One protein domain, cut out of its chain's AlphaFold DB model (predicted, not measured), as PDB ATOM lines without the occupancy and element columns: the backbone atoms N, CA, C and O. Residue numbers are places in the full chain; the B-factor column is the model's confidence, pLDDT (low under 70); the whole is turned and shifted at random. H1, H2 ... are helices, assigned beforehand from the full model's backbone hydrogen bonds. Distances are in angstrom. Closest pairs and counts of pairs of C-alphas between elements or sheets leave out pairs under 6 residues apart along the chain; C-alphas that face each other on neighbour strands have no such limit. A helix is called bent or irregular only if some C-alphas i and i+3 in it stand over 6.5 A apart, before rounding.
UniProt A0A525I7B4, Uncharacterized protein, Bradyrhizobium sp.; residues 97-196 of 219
ATOM      1  N   ALA A  97     217.730 377.807 194.226       69.06
ATOM      2  CA  ALA A  97     216.863 377.069 193.317       69.06
ATOM      3  C   ALA A  97     217.556 375.833 192.726       69.06
ATOM      4  O   ALA A  97     216.936 374.776 192.669       69.06
ATOM      5  N   ARG A  98     218.845 375.939 192.363       71.88
ATOM      6  CA  ARG A  98     219.628 374.796 191.869       71.88
ATOM      7  C   ARG A  98     219.860 373.754 192.962       71.88
ATOM      8  O   ARG A  98     219.683 372.571 192.708       71.88
ATOM      9  N   ASP A  99     220.187 374.189 194.178       79.00
ATOM     10  CA  ASP A  99     220.344 373.288 195.326       79.00
ATOM     11  C   ASP A  99     219.020 372.602 195.690       79.00
ATOM     12  O   ASP A  99     219.004 371.417 196.003       79.00
ATOM     13  N   ASP A 100     217.906 373.336 195.663       84.19
ATOM     14  CA  ASP A 100     216.574 372.795 195.944       84.19
ATOM     15  C   ASP A 100     216.131 371.801 194.857       84.19
ATOM     16  O   ASP A 100     215.538 370.773 195.182       84.19
ATOM     17  N   TYR A 101     216.471 372.068 193.591       81.62
ATOM     18  CA  TYR A 101     216.231 371.152 192.477       81.62
ATOM     19  C   TYR A 101     217.067 369.874 192.592       81.62
ATOM     20  O   TYR A 101     216.516 368.776 192.551       81.62
ATOM     21  N   LEU A 102     218.376 370.007 192.827       82.88
ATOM     22  CA  LEU A 102     219.275 368.873 193.042       82.88
ATOM     23  C   LEU A 102     218.832 368.033 194.246       82.88
ATOM     24  O   LEU A 102     218.829 366.804 194.198       82.88
ATOM     25  N   TYR A 103     218.417 368.691 195.332       88.06
ATOM     26  CA  TYR A 103     217.868 368.013 196.501       88.06
ATOM     27  C   TYR A 103     216.585 367.242 196.163       88.06
ATOM     28  O   TYR A 103     216.443 366.094 196.582       88.06
ATOM     29  N   TRP A 104     215.673 367.836 195.386       88.69
ATOM     30  CA  TRP A 104     214.466 367.158 194.908       88.69
ATOM     31  C   TRP A 104     214.804 365.929 194.053       88.69
ATOM     32  O   TRP A 104     214.274 364.854 194.330       88.69
ATOM     33  N   GLN A 105     215.728 366.042 193.091       83.25
ATOM     34  CA  GLN A 105     216.157 364.910 192.258       83.25
ATOM     35  C   GLN A 105     216.713 363.767 193.121       83.25
ATOM     36  O   GLN A 105     216.249 362.633 193.012       83.25
ATOM     37  N   LEU A 106     217.642 364.058 194.039       83.25
ATOM     38  CA  LEU A 106     218.226 363.054 194.941       83.25
ATOM     39  C   LEU A 106     217.180 362.386 195.844       83.25
ATOM     40  O   LEU A 106     217.252 361.184 196.107       83.25
ATOM     41  N   LEU A 107     216.199 363.152 196.318       89.00
ATOM     42  CA  LEU A 107     215.116 362.639 197.153       89.00
ATOM     43  C   LEU A 107     214.197 361.706 196.356       89.00
ATOM     44  O   LEU A 107     213.860 360.618 196.831       89.00
ATOM     45  N   GLU A 108     213.825 362.094 195.137       85.19
ATOM     46  CA  GLU A 108     212.999 361.284 194.241       85.19
ATOM     47  C   GLU A 108     213.722 360.010 193.773       85.19
ATOM     48  O   GLU A 108     213.081 358.957 193.678       85.19
ATOM     49  N   LEU A 109     215.045 360.068 193.575       79.19
ATOM     50  CA  LEU A 109     215.896 358.896 193.352       79.19
ATOM     51  C   LEU A 109     215.888 357.956 194.559       79.19
ATOM     52  O   LEU A 109     215.630 356.761 194.417       79.19
ATOM     53  N   GLY A 110     216.123 358.490 195.761       81.56
ATOM     54  CA  GLY A 110     216.177 357.686 196.980       81.56
ATOM     55  C   GLY A 110     214.875 356.939 197.264       81.56
ATOM     56  O   GLY A 110     214.888 355.790 197.710       81.56
ATOM     57  N   LYS A 111     213.740 357.567 196.944       85.50
ATOM     58  CA  LYS A 111     212.417 356.942 197.046       85.50
ATOM     59  C   LYS A 111     212.209 355.806 196.050       85.50
ATOM     60  O   LYS A 111     211.553 354.836 196.403       85.50
ATOM     61  N   ARG A 112     212.721 355.925 194.824       78.56
ATOM     62  CA  ARG A 112     212.459 354.950 193.750       78.56
ATOM     63  C   ARG A 112     213.442 353.788 193.758       78.56
ATOM     64  O   ARG A 112     213.009 352.646 193.773       78.56
ATOM     65  N   ILE A 113     214.739 354.074 193.839       76.19
ATOM     66  CA  ILE A 113     215.787 353.048 193.762       76.19
ATOM     67  C   ILE A 113     215.921 352.317 195.091       76.19
ATOM     68  O   ILE A 113     215.890 351.093 195.165       76.19
ATOM     69  N   PHE A 114     216.083 353.084 196.169       78.19
ATOM     70  CA  PHE A 114     216.360 352.516 197.486       78.19
ATOM     71  C   PHE A 114     215.090 352.277 198.307       78.19
ATOM     72  O   PHE A 114     215.176 351.818 199.449       78.19
ATOM     73  N   LEU A 115     213.913 352.581 197.738       82.44
ATOM     74  CA  LEU A 115     212.603 352.437 198.378       82.44
ATOM     75  C   LEU A 115     212.531 353.149 199.735       82.44
ATOM     76  O   LEU A 115     211.909 352.682 200.693       82.44
ATOM     77  N   TYR A 116     213.217 354.288 199.848       88.12
ATOM     78  CA  TYR A 116     213.216 355.069 201.075       88.12
ATOM     79  C   TYR A 116     211.905 355.821 201.244       88.12
ATOM     80  O   TYR A 116     211.337 356.370 200.304       88.12
ATOM     81  N   SER A 117     211.452 355.922 202.494       89.75
ATOM     82  CA  SER A 117     210.487 356.958 202.841       89.75
ATOM     83  C   SER A 117     211.125 358.331 202.620       89.75
ATOM     84  O   SER A 117     212.339 358.486 202.759       89.75
ATOM     85  N   GLU A 118     210.318 359.356 202.340       89.12
ATOM     86  CA  GLU A 118     210.815 360.731 202.173       89.12
ATOM     87  C   GLU A 118     211.675 361.185 203.368       89.12
ATOM     88  O   GLU A 118     212.721 361.815 203.200       89.12
ATOM     89  N   ARG A 119     211.270 360.799 204.585       91.12
ATOM     90  CA  ARG A 119     212.029 361.065 205.811       91.12
ATOM     91  C   ARG A 119     213.405 360.398 205.784       91.12
ATOM     92  O   ARG A 119     214.398 361.088 205.990       91.12
ATOM     93  N   ARG A 120     213.464 359.096 205.488       90.06
ATOM     94  CA  ARG A 120     214.726 358.349 205.424       90.06
ATOM     95  C   ARG A 120     215.634 358.873 204.313       90.06
ATOM     96  O   ARG A 120     216.817 359.070 204.552       90.06
ATOM     97  N   ALA A 121     215.088 359.164 203.133       88.62
ATOM     98  CA  ALA A 121     215.845 359.754 202.029       88.62
ATOM     99  C   ALA A 121     216.469 361.099 202.435       88.62
ATOM    100  O   ALA A 121     217.639 361.351 202.173       88.62
ATOM    101  N   SER A 122     215.716 361.935 203.151       91.62
ATOM    102  CA  SER A 122     216.205 363.226 203.645       91.62
ATOM    103  C   SER A 122     217.328 363.091 204.672       91.62
ATOM    104  O   SER A 122     218.272 363.875 204.641       91.62
ATOM    105  N   GLU A 123     217.233 362.114 205.577       92.31
ATOM    106  CA  GLU A 123     218.276 361.801 206.563       92.31
ATOM    107  C   GLU A 123     219.552 361.294 205.869       92.31
ATOM    108  O   GLU A 123     220.650 361.778 206.150       92.31
ATOM    109  N   GLU A 124     219.410 360.391 204.894       88.50
ATOM    110  CA  GLU A 124     220.538 359.874 204.115       88.50
ATOM    111  C   GLU A 124     221.230 360.982 203.315       88.50
ATOM    112  O   GLU A 124     222.448 361.120 203.413       88.50
ATOM    113  N   ILE A 125     220.472 361.830 202.611       85.50
ATOM    114  CA  ILE A 125     221.018 362.964 201.850       85.50
ATOM    115  C   ILE A 125     221.693 363.983 202.776       85.50
ATOM    116  O   ILE A 125     222.782 364.470 202.471       85.50
ATOM    117  N   GLN A 126     221.087 364.296 203.926       88.94
ATOM    118  CA  GLN A 126     221.672 365.227 204.893       88.94
ATOM    119  C   GLN A 126     223.024 364.728 205.403       88.94
ATOM    120  O   GLN A 126     223.972 365.507 205.502       88.94
ATOM    121  N   SER A 127     223.136 363.429 205.681       87.50
ATOM    122  CA  SER A 127     224.376 362.841 206.185       87.50
ATOM    123  C   SER A 127     225.527 362.831 205.166       87.50
ATOM    124  O   SER A 127     226.666 362.587 205.554       87.50
ATOM    125  N   LEU A 128     225.264 363.139 203.888       82.06
ATOM    126  CA  LEU A 128     226.309 363.370 202.881       82.06
ATOM    127  C   LEU A 128     226.999 364.731 203.049       82.06
ATOM    128  O   LEU A 128     228.046 364.961 202.453       82.06
ATOM    129  N   GLY A 129     226.410 365.661 203.809       82.88
ATOM    130  CA  GLY A 129     226.971 366.997 204.030       82.88
ATOM    131  C   GLY A 129     226.937 367.924 202.808       82.88
ATOM    132  O   GLY A 129     227.485 369.021 202.874       82.88
ATOM    133  N   ILE A 130     226.279 367.517 201.714       79.69
ATOM    134  CA  ILE A 130     226.176 368.292 200.463       79.69
ATOM    135  C   ILE A 130     225.321 369.550 200.667       79.69
ATOM    136  O   ILE A 130     225.656 370.633 200.190       79.69
ATOM    137  N   PHE A 131     224.222 369.425 201.416       83.88
ATOM    138  CA  PHE A 131     223.292 370.522 201.669       83.88
ATOM    139  C   PHE A 131     223.395 371.032 203.101       83.88
ATOM    140  O   PHE A 131     223.452 370.264 204.060       83.88
ATOM    141  N   LYS A 132     223.327 372.356 203.262       83.06
ATOM    142  CA  LYS A 132     223.244 372.985 204.585       83.06
ATOM    143  C   LYS A 132     221.840 372.829 205.181       83.06
ATOM    144  O   LYS A 132     220.846 373.151 204.527       83.06
ATOM    145  N   GLY A 133     221.780 372.433 206.452       86.31
ATOM    146  CA  GLY A 133     220.554 372.347 207.252       86.31
ATOM    147  C   GLY A 133     220.330 370.969 207.880       86.31
ATOM    148  O   GLY A 133     221.045 370.012 207.594       86.31
ATOM    149  N   SER A 134     219.330 370.875 208.759       91.69
ATOM    150  CA  SER A 134     218.855 369.588 209.284       91.69
ATOM    151  C   SER A 134     217.985 368.865 208.252       91.69
ATOM    152  O   SER A 134     217.409 369.511 207.375       91.69
ATOM    153  N   ALA A 135     217.811 367.546 208.391       89.88
ATOM    154  CA  ALA A 135     216.915 366.771 207.525       89.88
ATOM    155  C   ALA A 135     215.495 367.375 207.482       89.88
ATOM    156  O   ALA A 135     214.900 367.494 206.416       89.88
ATOM    157  N   GLU A 136     214.991 367.863 208.619       90.56
ATOM    158  CA  GLU A 136     213.689 368.534 208.701       90.56
ATOM    159  C   GLU A 136     213.632 369.845 207.904       90.56
ATOM    160  O   GLU A 136     212.648 370.139 207.217       90.56
ATOM    161  N   THR A 137     214.719 370.621 207.954       88.88
ATOM    162  CA  THR A 137     214.851 371.854 207.168       88.88
ATOM    163  C   THR A 137     214.830 371.537 205.676       88.88
ATOM    164  O   THR A 137     214.154 372.226 204.913       88.88
ATOM    165  N   LEU A 138     215.537 370.483 205.258       88.19
ATOM    166  CA  LEU A 138     215.573 370.050 203.865       88.19
ATOM    167  C   LEU A 138     214.195 369.556 203.389       88.19
ATOM    168  O   LEU A 138     213.725 370.017 202.352       88.19
ATOM    169  N   ARG A 139     213.465 368.763 204.184       89.44
ATOM    170  CA  ARG A 139     212.074 368.374 203.859       89.44
ATOM    171  C   ARG A 139     211.159 369.576 203.668       89.44
ATOM    172  O   ARG A 139     210.417 369.655 202.692       89.44
ATOM    173  N   THR A 140     211.234 370.547 204.579       89.00
ATOM    174  CA  THR A 140     210.433 371.774 204.474       89.00
ATOM    175  C   THR A 140     210.757 372.535 203.187       89.00
ATOM    176  O   THR A 140     209.852 373.065 202.539       89.00
ATOM    177  N   ARG A 141     212.037 372.569 202.791       84.81
ATOM    178  CA  ARG A 141     212.473 373.149 201.511       84.81
ATOM    179  C   ARG A 141     211.888 372.390 200.324       84.81
ATOM    180  O   ARG A 141     211.283 373.028 199.472       84.81
ATOM    181  N   HIS A 142     211.967 371.061 200.312       87.19
ATOM    182  CA  HIS A 142     211.386 370.218 199.263       87.19
ATOM    183  C   HIS A 142     209.883 370.457 199.077       87.19
ATOM    184  O   HIS A 142     209.423 370.710 197.963       87.19
ATOM    185  N   VAL A 143     209.119 370.481 200.172       87.12
ATOM    186  CA  VAL A 143     207.676 370.757 200.120       87.12
ATOM    187  C   VAL A 143     207.392 372.147 199.545       87.12
ATOM    188  O   VAL A 143     206.466 372.306 198.751       87.12
ATOM    189  N   ARG A 144     208.172 373.166 199.925       84.44
ATOM    190  CA  ARG A 144     208.020 374.525 199.379       84.44
ATOM    191  C   ARG A 144     208.377 374.584 197.898       84.44
ATOM    192  O   ARG A 144     207.639 375.200 197.138       84.44
ATOM    193  N   TRP A 145     209.457 373.922 197.495       86.00
ATOM    194  CA  TRP A 145     209.911 373.879 196.109       86.00
ATOM    195  C   TRP A 145     208.870 373.224 195.192       86.00
ATOM    196  O   TRP A 145     208.520 373.803 194.167       86.00
ATOM    197  N   LYS A 146     208.270 372.100 195.611       82.62
ATOM    198  CA  LYS A 146     207.176 371.435 194.878       82.62
ATOM    199  C   LYS A 146     205.931 372.305 194.691       82.62
ATOM    200  O   LYS A 146     205.192 372.119 193.734       82.62
ATOM    201  N   ARG A 147     205.659 373.215 195.632       81.38
ATOM    202  CA  ARG A 147     204.482 374.102 195.598       81.38
ATOM    203  C   ARG A 147     204.665 375.312 194.682       81.38
ATOM    204  O   ARG A 147     203.692 376.020 194.430       81.38
ATOM    205  N   HIS A 148     205.882 375.584 194.216       78.62
ATOM    206  CA  HIS A 148     206.102 376.637 193.232       78.62
ATOM    207  C   HIS A 148     205.509 376.217 191.884       78.62
ATOM    208  O   HIS A 148     205.856 375.168 191.349       78.62
ATOM    209  N   LYS A 149     204.637 377.063 191.325       73.00
ATOM    210  CA  LYS A 149     203.915 376.791 190.069       73.00
ATOM    211  C   LYS A 149     204.841 376.480 188.890       73.00
ATOM    212  O   LYS A 149     204.512 375.647 188.060       73.00
ATOM    213  N   GLU A 150     206.005 377.120 188.843       71.88
ATOM    214  CA  GLU A 150     207.020 376.905 187.802       71.88
ATOM    215  C   GLU A 150     207.591 375.476 187.827       71.88
ATOM    216  O   GLU A 150     207.922 374.924 186.784       71.88
ATOM    217  N   ASN A 151     207.620 374.840 189.001       77.31
ATOM    218  CA  ASN A 151     208.141 373.485 189.184       77.31
ATOM    219  C   ASN A 151     207.052 372.413 189.063       77.31
ATOM    220  O   ASN A 151     207.360 371.232 188.924       77.31
ATOM    221  N   GLU A 152     205.776 372.798 189.119       74.56
ATOM    222  CA  GLU A 152     204.643 371.870 189.087       74.56
ATOM    223  C   GLU A 152     204.621 371.042 187.795       74.56
ATOM    224  O   GLU A 152     204.357 369.842 187.837       74.56
ATOM    225  N   ILE A 153     204.953 371.662 186.659       72.44
ATOM    226  CA  ILE A 153     205.050 370.977 185.361       72.44
ATOM    227  C   ILE A 153     206.121 369.885 185.415       72.44
ATOM    228  O   ILE A 153     205.876 368.762 184.979       72.44
ATOM    229  N   LEU A 154     207.281 370.196 185.993       72.38
ATOM    230  CA  LEU A 154     208.403 369.269 186.103       72.38
ATOM    231  C   LEU A 154     208.096 368.104 187.049       72.38
ATOM    232  O   LEU A 154     208.367 366.952 186.720       72.38
ATOM    233  N   VAL A 155     207.468 368.390 188.195       78.50
ATOM    234  CA  VAL A 155     207.009 367.363 189.143       78.50
ATOM    235  C   VAL A 155     206.010 366.424 188.469       78.50
ATOM    236  O   VAL A 155     206.209 365.213 188.498       78.50
ATOM    237  N   ARG A 156     204.988 366.971 187.796       75.94
ATOM    238  CA  ARG A 156     203.981 366.175 187.075       75.94
ATOM    239  C   ARG A 156     204.590 365.352 185.948       75.94
ATOM    240  O   ARG A 156     204.172 364.220 185.740       75.94
ATOM    241  N   PHE A 157     205.560 365.904 185.222       72.62
ATOM    242  CA  PHE A 157     206.261 365.187 184.161       72.62
ATOM    243  C   PHE A 157     206.993 363.957 184.710       72.62
ATOM    244  O   PHE A 157     206.819 362.858 184.189       72.62
ATOM    245  N   VAL A 158     207.753 364.119 185.798       71.31
ATOM    246  CA  VAL A 158     208.495 363.014 186.423       71.31
ATOM    247  C   VAL A 158     207.572 361.993 187.084       71.31
ATOM    248  O   VAL A 158     207.829 360.795 186.988       71.31
ATOM    249  N   GLU A 159     206.479 362.428 187.713       76.00
ATOM    250  CA  GLU A 159     205.449 361.527 188.244       76.00
ATOM    251  C   GLU A 159     204.767 360.733 187.113       76.00
ATOM    252  O   GLU A 159     204.702 359.508 187.186       76.00
ATOM    253  N   HIS A 160     204.379 361.390 186.015       71.94
ATOM    254  CA  HIS A 160     203.768 360.729 184.857       71.94
ATOM    255  C   HIS A 160     204.708 359.720 184.188       71.94
ATOM    256  O   HIS A 160     204.287 358.624 183.821       71.94
ATOM    257  N   PHE A 161     205.989 360.070 184.032       67.12
ATOM    258  CA  PHE A 161     206.986 359.161 183.470       67.12
ATOM    259  C   PHE A 161     207.228 357.962 184.399       67.12
ATOM    260  O   PHE A 161     207.321 356.832 183.931       67.12
ATOM    261  N   ALA A 162     207.236 358.177 185.720       67.25
ATOM    262  CA  ALA A 162     207.362 357.097 186.702       67.25
ATOM    263  C   ALA A 162     206.224 356.076 186.626       67.25
ATOM    264  O   ALA A 162     206.463 354.880 186.752       67.25
ATOM    265  N   GLU A 163     204.993 356.540 186.423       69.94
ATOM    266  CA  GLU A 163     203.812 355.679 186.357       69.94
ATOM    267  C   GLU A 163     203.726 354.885 185.049       69.94
ATOM    268  O   GLU A 163     203.183 353.780 185.027       69.94
ATOM    269  N   ARG A 164     204.235 355.451 183.949       61.72
ATOM    270  CA  ARG A 164     203.963 354.958 182.595       61.72
ATOM    271  C   ARG A 164     205.052 354.056 182.028       61.72
ATOM    272  O   ARG A 164     204.740 353.173 181.234       61.72
ATOM    273  N   SER A 165     206.309 354.286 182.402       55.91
ATOM    274  CA  SER A 165     207.441 353.629 181.747       55.91
ATOM    275  C   SER A 165     207.702 352.218 182.266       55.91
ATOM    276  O   SER A 165     208.228 351.406 181.516       55.91
ATOM    277  N   GLY A 166     207.415 351.909 183.536       54.28
ATOM    278  CA  GLY A 166     207.886 350.671 184.188       54.28
ATOM    279  C   GLY A 166     209.423 350.530 184.269       54.28
ATOM    280  O   GLY A 166     209.922 349.752 185.076       54.28
ATOM    281  N   GLU A 167     210.161 351.307 183.475       55.47
ATOM    282  CA  GLU A 167     211.600 351.520 183.481       55.47
ATOM    283  C   GLU A 167     211.999 352.681 184.396       55.47
ATOM    284  O   GLU A 167     211.249 353.633 184.638       55.47
ATOM    285  N   ASP A 168     213.213 352.564 184.924       61.69
ATOM    286  CA  ASP A 168     213.681 353.311 186.076       61.69
ATOM    287  C   ASP A 168     213.901 354.790 185.714       61.69
ATOM    288  O   ASP A 168     214.918 355.167 185.136       61.69
ATOM    289  N   VAL A 169     212.960 355.663 186.094       60.00
ATOM    290  CA  VAL A 169     213.122 357.139 186.140       60.00
ATOM    291  C   VAL A 169     214.455 357.539 186.771       60.00
ATOM    292  O   VAL A 169     215.002 358.601 186.475       60.00
ATOM    293  N   ALA A 170     215.000 356.672 187.622       57.88
ATOM    294  CA  ALA A 170     216.342 356.777 188.139       57.88
ATOM    295  C   ALA A 170     217.432 356.923 187.084       57.88
ATOM    296  O   ALA A 170     218.365 357.687 187.292       57.88
ATOM    297  N   LEU A 171     217.328 356.228 185.956       58.03
ATOM    298  CA  LEU A 171     218.296 356.304 184.872       58.03
ATOM    299  C   LEU A 171     218.233 357.674 184.181       58.03
ATOM    300  O   LEU A 171     219.267 358.257 183.884       58.03
ATOM    301  N   TYR A 172     217.026 358.223 184.014       61.94
ATOM    302  CA  TYR A 172     216.810 359.560 183.451       61.94
ATOM    303  C   TYR A 172     217.292 360.672 184.389       61.94
ATOM    304  O   TYR A 172     217.922 361.625 183.951       61.94
ATOM    305  N   LEU A 173     217.024 360.543 185.690       60.41
ATOM    306  CA  LEU A 173     217.498 361.506 186.680       60.41
ATOM    307  C   LEU A 173     219.004 361.358 186.951       60.41
ATOM    308  O   LEU A 173     219.659 362.350 187.232       60.41
ATOM    309  N   SER A 174     219.581 360.153 186.865       57.06
ATOM    310  CA  SER A 174     220.987 359.914 187.235       57.06
ATOM    311  C   SER A 174     222.007 360.418 186.216       57.06
ATOM    312  O   SER A 174     223.129 360.702 186.622       57.06
ATOM    313  N   THR A 175     221.655 360.605 184.941       57.66
ATOM    314  CA  THR A 175     222.583 361.166 183.940       57.66
ATOM    315  C   THR A 175     222.954 362.623 184.223       57.66
ATOM    316  O   THR A 175     224.079 363.021 183.938       57.66
ATOM    317  N   GLU A 176     222.069 363.405 184.848       54.25
ATOM    318  CA  GLU A 176     222.342 364.805 185.214       54.25
ATOM    319  C   GLU A 176     223.078 364.962 186.558       54.25
ATOM    320  O   GLU A 176     223.673 366.009 186.821       54.25
ATOM    321  N   ILE A 177     223.044 363.941 187.423       58.25
ATOM    322  CA  ILE A 177     223.580 364.001 188.799       58.25
ATOM    323  C   ILE A 177     224.479 362.807 189.154       58.25
ATOM    324  O   ILE A 177     224.622 362.458 190.331       58.25
ATOM    325  N   ALA A 178     225.095 362.201 188.135       56.22
ATOM    326  CA  ALA A 178     225.880 360.969 188.215       56.22
ATOM    327  C   ALA A 178     226.942 361.003 189.329       56.22
ATOM    328  O   ALA A 178     227.037 360.061 190.117       56.22
ATOM    329  N   ASP A 179     227.648 362.126 189.478       52.09
ATOM    330  CA  ASP A 179     228.693 362.299 190.497       52.09
ATOM    331  C   ASP A 179     228.143 362.218 191.934       52.09
ATOM    332  O   ASP A 179     228.743 361.605 192.819       52.09
ATOM    333  N   TYR A 180     226.960 362.788 192.187       55.50
ATOM    334  CA  TYR A 180     226.315 362.738 193.507       55.50
ATOM    335  C   TYR A 180     225.708 361.366 193.797       55.50
ATOM    336  O   TYR A 180     225.665 360.919 194.947       55.50
ATOM    337  N   TYR A 181     225.252 360.685 192.749       58.53
ATOM    338  CA  TYR A 181     224.728 359.332 192.832       58.53
ATOM    339  C   TYR A 181     225.831 358.317 193.160       58.53
ATOM    340  O   TYR A 181     225.643 357.448 194.017       58.53
ATOM    341  N   GLN A 182     227.014 358.490 192.572       60.50
ATOM    342  CA  GLN A 182     228.184 357.674 192.869       60.50
ATOM    343  C   GLN A 182     228.590 357.774 194.346       60.50
ATOM    344  O   GLN A 182     228.833 356.749 194.978       60.50
ATOM    345  N   LEU A 183     228.520 358.966 194.953       60.66
ATOM    346  CA  LEU A 183     228.765 359.147 196.392       60.66
ATOM    347  C   LEU A 183     227.758 358.389 197.281       60.66
ATOM    348  O   LEU A 183     228.137 357.819 198.308       60.66
ATOM    349  N   LEU A 184     226.475 358.357 196.901       57.47
ATOM    350  CA  LEU A 184     225.442 357.591 197.613       57.47
ATOM    351  C   LEU A 184     225.663 356.080 197.491       57.47
ATOM    352  O   LEU A 184     225.579 355.363 198.494       57.47
ATOM    353  N   ILE A 185     225.988 355.602 196.288       60.19
ATOM    354  CA  ILE A 185     226.321 354.195 196.040       60.19
ATOM    355  C   ILE A 185     227.550 353.791 196.850       60.19
ATOM    356  O   ILE A 185     227.497 352.806 197.585       60.19
ATOM    357  N   GLU A 186     228.638 354.555 196.776       64.94
ATOM    358  CA  GLU A 186     229.876 354.270 197.502       64.94
ATOM    359  C   GLU A 186     229.647 354.215 199.013       64.94
ATOM    360  O   GLU A 186     230.148 353.312 199.690       64.94
ATOM    361  N   LYS A 187     228.836 355.131 199.556       65.44
ATOM    362  CA  LYS A 187     228.451 355.110 200.971       65.44
ATOM    363  C   LYS A 187     227.690 353.832 201.326       65.44
ATOM    364  O   LYS A 187     228.011 353.198 202.334       65.44
ATOM    365  N   HIS A 188     226.711 353.422 200.520       56.12
ATOM    366  CA  HIS A 188     225.946 352.200 200.781       56.12
ATOM    367  C   HIS A 188     226.775 350.927 200.602       56.12
ATOM    368  O   HIS A 188     226.667 350.030 201.438       56.12
ATOM    369  N   LEU A 189     227.658 350.864 199.603       54.34
ATOM    370  CA  LEU A 189     228.609 349.764 199.419       54.34
ATOM    371  C   LEU A 189     229.601 349.675 200.587       54.34
ATOM    372  O   LEU A 189     229.908 348.584 201.072       54.34
ATOM    373  N   ARG A 190     230.053 350.816 201.118       62.00
ATOM    374  CA  ARG A 190     230.909 350.871 202.310       62.00
ATOM    375  C   ARG A 190     230.183 350.371 203.560       62.00
ATOM    376  O   ARG A 190     230.732 349.579 204.314       62.00
ATOM    377  N   VAL A 191     228.930 350.769 203.769       58.22
ATOM    378  CA  VAL A 191     228.121 350.261 204.892       58.22
ATOM    379  C   VAL A 191     227.804 348.770 204.725       58.22
ATOM    380  O   VAL A 191     227.826 348.027 205.706       58.22
ATOM    381  N   ALA A 192     227.525 348.311 203.502       49.91
ATOM    382  CA  ALA A 192     227.268 346.904 203.211       49.91
ATOM    383  C   ALA A 192     228.515 346.044 203.466       49.91
ATOM    384  O   ALA A 192     228.421 345.055 204.185       49.91
ATOM    385  N   SER A 193     229.688 346.456 202.978       50.59
ATOM    386  CA  SER A 193     230.963 345.763 203.230       50.59
ATOM    387  C   SER A 193     231.340 345.731 204.715       50.59
ATOM    388  O   SER A 193     231.779 344.703 205.218       50.59
ATOM    389  N   GLN A 194     231.077 346.804 205.468       58.97
ATOM    390  CA  GLN A 194     231.287 346.823 206.922       58.97
ATOM    391  C   GLN A 194     230.356 345.865 207.679       58.97
ATOM    392  O   GLN A 194     230.756 345.289 208.689       58.97
ATOM    393  N   LYS A 195     229.116 345.685 207.209       53.81
ATOM    394  CA  LYS A 195     228.136 344.776 207.828       53.81
ATOM    395  C   LYS A 195     228.313 343.316 207.413       53.81
ATOM    396  O   LYS A 195     227.939 342.432 208.177       53.81
ATOM    397  N   LEU A 196     228.842 343.072 206.216       46.09
ATOM    398  CA  LEU A 196     229.040 341.733 205.656       46.09
ATOM    399  C   LEU A 196     230.414 341.131 206.008       46.09
ATOM    400  O   LEU A 196     230.602 339.932 205.816       46.09
TER     401      LEU A 196
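AT A GLANCE: This is residues 97 to 196 of the 219 residues of an uncharacterized protein of Bradyrhizobium sp. (UniProt A0A525I7B4). Look first for H1, a helix through the middle of a small cluster of crossed helices: H2 and H3 pack on it and on each other, while H5 packs on it from another side. H4 forms a side of the cluster between the end of H3 and H5, and H6 makes an arm, of which residues 189 to 196 stick out. The printed part has 100 residues with six named helices, H1 to H6 in order, and no named strand; the class is all helix. The whole is compact, with a radius of gyration of the C-alphas of 13.7 A, and spans 44 by 33 by 22 A.

IN THESE COORDINATES: Find C-alpha 97 at (216.863, 377.069, 193.317); from there H1 runs through residues 97 to 112, 22.6 A from first to last C-alpha. Next come H2, residues 118 to 126, and H3, residues 135 to 146, 16.6 A long. At C-alpha 149, (203.915, 376.791, 190.069), H4 begins and runs to residue 165, 24.9 A; it is only just irregular, with C-alphas 150 and 153 6.7 A apart. After H5, residues 169 to 174, H6 takes residues 178 to 196, 26.2 A, and ends at C-alpha 196, (229.040, 341.733, 205.656).

HOW THE PARTS SIT: Start at H1, which touches H2 with its residues 106 to 111 alone; their closest C-alphas, of Gly 110 and Ala 121, are 5.5 A apart, at a steep tilt of 57 degrees, opposite ways. With residues 100 to 104 alone H1 touches H3, about perpendicular at 77 degrees; Trp 104 and His 142 have the closest C-alphas, 6.1 A. H2 touches H3, closest at the C-alphas of Glu 123 and Ala 135, 5.2 A. H1 touches H5 at the C-alphas of Leu 109 and Ala 170, their closest, 5.6 A, at a steep tilt of 46 degrees. H3 and H4 only just touch, only at the corner, with 3 pairs of C-alphas within 8 A; the closest, of Lys 146 and Glu 152, are 6.3 A apart. H4 and H5 only just touch, also with 3 pairs, closest at the C-alphas of Ala 162 and Val 169, 5.8 A. H6 is close to H1 but not clearly touching, the closest C-alphas being those of Leu 106 and Tyr 181, 7.8 A; H6 and H4 are apart. Every O i to N i+4 pair is within hydrogen-bond range in H1, H2, H3, H5 and H6, and 11 of 13 are in H4.

THE WHOLE: The C-alphas of Lys 149 and Leu 196, the two farthest apart, are 45.9 A from each other. Without residues 189 to 196, which stand free, the body spans 32 by 30 by 22 A. The printed part has no cut and no long link; the link from H2 to H3 is short and the others are tight. Mean pLDDT of the printed part is 74.0; look for values under 70 at residue 97 and residues 161 to 196.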